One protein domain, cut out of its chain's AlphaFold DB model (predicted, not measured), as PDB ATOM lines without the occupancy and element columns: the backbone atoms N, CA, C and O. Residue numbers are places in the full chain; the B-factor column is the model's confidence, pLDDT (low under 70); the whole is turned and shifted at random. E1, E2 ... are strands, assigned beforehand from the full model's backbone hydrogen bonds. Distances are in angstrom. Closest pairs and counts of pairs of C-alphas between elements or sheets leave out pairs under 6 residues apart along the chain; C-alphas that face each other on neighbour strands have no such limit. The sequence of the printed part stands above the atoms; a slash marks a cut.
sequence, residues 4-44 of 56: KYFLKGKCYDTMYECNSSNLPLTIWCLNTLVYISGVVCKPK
ATOM      1  N   LYS A   4     178.015 133.169 238.733       74.50
ATOM      2  CA  LYS A   4     179.442 133.437 238.921       74.50
ATOM      3  C   LYS A   4     179.931 134.354 237.811       74.50
ATOM      4  O   LYS A   4     179.769 134.025 236.639       74.50
ATOM      5  N   TYR A   5     180.566 135.460 238.178       71.56
ATOM      6  CA  TYR A   5     181.160 136.395 237.228       71.56
ATOM      7  C   TYR A   5     182.672 136.443 237.422       71.56
ATOM      8  O   TYR A   5     183.165 136.545 238.546       71.56
ATOM      9  N   PHE A   6     183.408 136.376 236.314       71.94
ATOM     10  CA  PHE A   6     184.842 136.636 236.295       71.94
ATOM     11  C   PHE A   6     185.073 138.025 235.704       71.94
ATOM     12  O   PHE A   6     184.878 138.243 234.509       71.94
ATOM     13  N   LEU A   7     185.422 138.985 236.557       70.25
ATOM     14  CA  LEU A   7     185.479 140.402 236.195       70.25
ATOM     15  C   LEU A   7     186.899 140.836 235.841       70.25
ATOM     16  O   LEU A   7     187.467 141.718 236.486       70.25
ATOM     17  N   LYS A   8     187.449 140.217 234.792       66.69
ATOM     18  CA  LYS A   8     188.812 140.491 234.336       66.69
ATOM     19  C   LYS A   8     188.957 141.933 233.845       66.69
ATOM     20  O   LYS A   8     188.237 142.338 232.931       66.69
ATOM     21  N   GLY A   9     189.869 142.703 234.438       67.81
ATOM     22  CA  GLY A   9     190.165 144.086 234.025       67.81
ATOM     23  C   GLY A   9     189.069 145.132 234.300       67.81
ATOM     24  O   GLY A   9     189.190 146.268 233.847       67.81
ATOM     25  N   LYS A  10     187.997 144.771 235.022       67.50
ATOM     26  CA  LYS A  10     186.965 145.713 235.509       67.50
ATOM     27  C   LYS A  10     187.161 146.020 236.993       67.50
ATOM     28  O   LYS A  10     187.123 147.182 237.378       67.50
ATOM     29  N   CYS A  11     187.383 144.977 237.794       73.69
ATOM     30  CA  CYS A  11     187.701 145.042 239.221       73.69
ATOM     31  C   CYS A  11     188.951 144.184 239.489       73.69
ATOM     32  O   CYS A  11     189.722 143.911 238.571       73.69
ATOM     33  N   TYR A  12     189.145 143.710 240.724       71.94
ATOM     34  CA  TYR A  12     190.132 142.664 240.999       71.94
ATOM     35  C   TYR A  12     189.838 141.413 240.165       71.94
ATOM     36  O   TYR A  12     188.677 141.002 240.068       71.94
ATOM     37  N   ASP A  13     190.894 140.800 239.624       71.12
ATOM     38  CA  ASP A  13     190.854 139.565 238.833       71.12
ATOM     39  C   ASP A  13     190.524 138.347 239.718       71.12
ATOM     40  O   ASP A  13     191.326 137.436 239.924       71.12
ATOM     41  N   THR A  14     189.320 138.338 240.281       73.81
ATOM     42  CA  THR A  14     188.811 137.279 241.150       73.81
ATOM     43  C   THR A  14     187.437 136.823 240.687       73.81
ATOM     44  O   THR A  14     186.733 137.514 239.947       73.81
ATOM     45  N   MET A  15     187.033 135.639 241.137       77.56
ATOM     46  CA  MET A  15     185.695 135.125 240.875       77.56
ATOM     47  C   MET A  15     184.709 135.729 241.879       77.56
ATOM     48  O   MET A  15     184.938 135.675 243.087       77.56
ATOM     49  N   TYR A  16     183.605 136.281 241.390       76.62
ATOM     50  CA  TYR A  16     182.549 136.844 242.227       76.62
ATOM     51  C   TYR A  16     181.302 135.979 242.142       76.62
ATOM     52  O   TYR A  16     180.903 135.554 241.056       76.62
ATOM     53  N   GLU A  17     180.679 135.733 243.289       77.62
ATOM     54  CA  GLU A  17     179.351 135.131 243.351       77.62
ATOM     55  C   GLU A  17     178.314 136.217 243.616       77.62
ATOM     56  O   GLU A  17     178.388 136.968 244.593       77.62
ATOM     57  N   CYS A  18     177.338 136.277 242.719       75.25
ATOM     58  CA  CYS A  18     176.214 137.190 242.788       75.25
ATOM     59  C   CYS A  18     174.929 136.380 242.855       75.25
ATOM     60  O   CYS A  18     174.732 135.441 242.084       75.25
ATOM     61  N   ASN A  19     173.998 136.792 243.708       71.56
ATOM     62  CA  ASN A  19     172.664 136.201 243.750       71.56
ATOM     63  C   ASN A  19     171.712 136.896 242.756       71.56
ATOM     64  O   ASN A  19     170.560 137.169 243.076       71.56
ATOM     65  N   SER A  20     172.228 137.248 241.573       64.25
ATOM     66  CA  SER A  20     171.493 137.986 240.544       64.25
ATOM     67  C   SER A  20     171.325 137.127 239.295       64.25
ATOM     68  O   SER A  20     172.301 136.586 238.770       64.25
ATOM     69  N   SER A  21     170.082 137.007 238.830       58.19
ATOM     70  CA  SER A  21     169.700 136.275 237.614       58.19
ATOM     71  C   SER A  21     169.649 137.155 236.363       58.19
ATOM     72  O   SER A  21     169.480 136.628 235.270       58.19
ATOM     73  N   ASN A  22     169.825 138.472 236.500       58.00
ATOM     74  CA  ASN A  22     169.858 139.394 235.368       58.00
ATOM     75  C   ASN A  22     171.302 139.788 235.081       58.00
ATOM     76  O   ASN A  22     172.015 140.177 236.002       58.00
ATOM     77  N   LEU A  23     171.737 139.675 233.822       59.12
ATOM     78  CA  LEU A  23     173.044 140.154 233.370       59.12
ATOM     79  C   LEU A  23     173.076 141.684 233.473       59.12
ATOM     80  O   LEU A  23     172.345 142.337 232.726       59.12
ATOM     81  N   PRO A  24     173.901 142.283 234.344       58.25
ATOM     82  CA  PRO A  24     173.857 143.719 234.503       58.25
ATOM     83  C   PRO A  24     175.062 144.393 233.840       58.25
ATOM     84  O   PRO A  24     176.217 144.068 234.104       58.25
ATOM     85  N   LEU A  25     174.763 145.340 232.944       64.69
ATOM     86  CA  LEU A  25     175.706 146.111 232.119       64.69
ATOM     87  C   LEU A  25     176.590 147.081 232.927       64.69
ATOM     88  O   LEU A  25     177.589 147.584 232.409       64.69
ATOM     89  N   THR A  26     176.244 147.342 234.190       67.25
ATOM     90  CA  THR A  26     176.903 148.343 235.033       67.25
ATOM     91  C   THR A  26     177.595 147.663 236.211       67.25
ATOM     92  O   THR A  26     176.947 147.182 237.141       67.25
ATOM     93  N   ILE A  27     178.926 147.616 236.145       75.94
ATOM     94  CA  ILE A  27     179.808 147.049 237.169       75.94
ATOM     95  C   ILE A  27     180.459 148.208 237.919       75.94
ATOM     96  O   ILE A  27     181.093 149.057 237.291       75.94
ATOM     97  N   TRP A  28     180.333 148.219 239.245       77.44
ATOM     98  CA  TRP A  28     181.022 149.157 240.126       77.44
ATOM     99  C   TRP A  28     181.847 148.386 241.153       77.44
ATOM    100  O   TRP A  28     181.343 147.487 241.823       77.44
ATOM    101  N   CYS A  29     183.121 148.735 241.288       76.19
ATOM    102  CA  CYS A  29     184.029 148.115 242.247       76.19
ATOM    103  C   CYS A  29     184.243 149.078 243.413       76.19
ATOM    104  O   CYS A  29     184.594 150.238 243.191       76.19
ATOM    105  N   LEU A  30     184.038 148.619 244.646       75.94
ATOM    106  CA  LEU A  30     184.291 149.423 245.837       75.94
ATOM    107  C   LEU A  30     185.047 148.564 246.852       75.94
ATOM    108  O   LEU A  30     184.476 147.684 247.500       75.94
ATOM    109  N   ASN A  31     186.358 148.800 246.953       73.31
ATOM    110  CA  ASN A  31     187.298 147.902 247.627       73.31
ATOM    111  C   ASN A  31     187.119 146.454 247.132       73.31
ATOM    112  O   ASN A  31     187.130 146.203 245.931       73.31
ATOM    113  N   THR A  32     186.926 145.499 248.040       67.81
ATOM    114  CA  THR A  32     186.740 144.074 247.734       67.81
ATOM    115  C   THR A  32     185.315 143.711 247.327       67.81
ATOM    116  O   THR A  32     185.074 142.576 246.925       67.81
ATOM    117  N   LEU A  33     184.357 144.635 247.433       68.94
ATOM    118  CA  LEU A  33     182.966 144.395 247.069       68.94
ATOM    119  C   LEU A  33     182.718 144.851 245.638       68.94
ATOM    120  O   LEU A  33     183.134 145.933 245.220       68.94
ATOM    121  N   VAL A  34     181.993 144.025 244.895       74.69
ATOM    122  CA  VAL A  34     181.551 144.375 243.552       74.69
ATOM    123  C   VAL A  34     180.053 144.564 243.582       74.69
ATOM    124  O   VAL A  34     179.321 143.717 244.073       74.69
ATOM    125  N   TYR A  35     179.596 145.665 243.015       74.56
ATOM    126  CA  TYR A  35     178.193 145.958 242.824       74.56
ATOM    127  C   TYR A  35     177.885 145.794 241.343       74.56
ATOM    128  O   TYR A  35     178.468 146.479 240.503       74.56
ATOM    129  N   ILE A  36     176.984 144.875 241.013       76.19
ATOM    130  CA  ILE A  36     176.542 144.670 239.632       76.19
ATOM    131  C   ILE A  36     175.042 144.970 239.580       76.19
ATOM    132  O   ILE A  36     174.249 144.285 240.227       76.19
ATOM    133  N   SER A  37     174.674 146.064 238.899       73.94
ATOM    134  CA  SER A  37     173.333 146.694 238.926       73.94
ATOM    135  C   SER A  37     172.651 146.687 240.296       73.94
ATOM    136  O   SER A  37     171.547 146.174 240.461       73.94
ATOM    137  N   GLY A  38     173.322 147.247 241.302       70.69
ATOM    138  CA  GLY A  38     172.754 147.402 242.644       70.69
ATOM    139  C   GLY A  38     172.730 146.126 243.492       70.69
ATOM    140  O   GLY A  38     172.388 146.199 244.668       70.69
ATOM    141  N   VAL A  39     173.147 144.976 242.951       73.81
ATOM    142  CA  VAL A  39     173.334 143.748 243.732       73.81
ATOM    143  C   VAL A  39     174.770 143.669 244.224       73.81
ATOM    144  O   VAL A  39     175.712 143.791 243.441       73.81
ATOM    145  N   VAL A  40     174.936 143.430 245.525       74.56
ATOM    146  CA  VAL A  40     176.251 143.223 246.134       74.56
ATOM    147  C   VAL A  40     176.724 141.805 245.848       74.56
ATOM    148  O   VAL A  40     176.156 140.821 246.323       74.56
ATOM    149  N   CYS A  41     177.793 141.717 245.081       75.81
ATOM    150  CA  CYS A  41     178.516 140.504 244.777       75.81
ATOM    151  C   CYS A  41     179.738 140.410 245.671       75.81
ATOM    152  O   CYS A  41     180.530 141.350 245.800       75.81
ATOM    153  N   LYS A  42     179.893 139.246 246.290       76.62
ATOM    154  CA  LYS A  42     181.032 138.989 247.159       76.62
ATOM    155  C   LYS A  42     182.103 138.263 246.356       76.62
ATOM    156  O   LYS A  42     181.766 137.371 245.567       76.62
ATOM    157  N   PRO A  43     183.381 138.626 246.533       73.50
ATOM    158  CA  PRO A  43     184.461 137.835 245.987       73.50
ATOM    159  C   PRO A  43     184.354 136.466 246.638       73.50
ATOM    160  O   PRO A  43     184.375 136.334 247.866       73.50
ATOM    161  N   LYS A  44     184.208 135.433 245.814       70.62
ATOM    162  CA  LYS A  44     184.429 134.087 246.298       70.62
ATOM    163  C   LYS A  44     185.937 133.989 246.433       70.62
ATOM    164  O   LYS A  44     186.644 133.788 245.449       70.62
TER     165      LYS A  44
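Overview. This is residues 4 to 44 of the 56 residues of an uncharacterized protein of Felis catus (UniProt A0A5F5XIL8). Look for a small, open half-barrel: one strongly twisted sheet of five short strands, curled, with its edge strands E1 and E3 apart and not closing the ring. Hairpin E1-E2 makes one side and the meander E3-E4-E5, each strand the antiparallel neighbour of the one before, the other. The printed part has 41 residues, no named helix, and strands E1 to E5 in that order along the chain; the sheet's order is E1 E2 E5 E4 E3, antiparallel throughout. The class is all strand, though under half of the residues, 20, are in named elements. It is compact, with a radius of gyration of the C-alphas of 8.8 A and spans of 21 by 17 by 15 A.

Arrangement. Begin with edge strand E1, residues 4 to 6, which forms a hairpin with E2, residues 15 to 18; N 5 and O 16 are 2.9 A apart, within hydrogen-bond range. E2 is also the antiparallel neighbour of E5, residues 39 to 43, at 149 degrees, with N 17 and O 42 at 3.0 A. E5 is staggered, pairing with E4, residues 33 to 36, over 39 to 41 and with E2 over 42 to 43; N 41 and O 34 are 2.7 A apart. E4 forms a hairpin with edge strand E3, residues 27 to 30, where N 28 and O 35 are 2.8 A apart. E2 to E5 form a Greek key, four strands in a row with the first the antiparallel neighbour of the fourth.

Along the chain. Find C-alpha 4 at (179.442, 133.437, 238.921), where E1 begins its 6.8 A. E2 covers 9.9 A, E3 10.0 A and E4 9.8 A. E5 runs 12.8 A to C-alpha 43 at (184.461, 137.835, 245.987).

Size, cuts and confidence. The C-alphas of Ser 21 and Asn 31, the two farthest apart, are 23.3 A apart. The printed part has no cut and no long link. Confidence is under 70 at residues 8 to 10, 20 to 26 and 32 to 33.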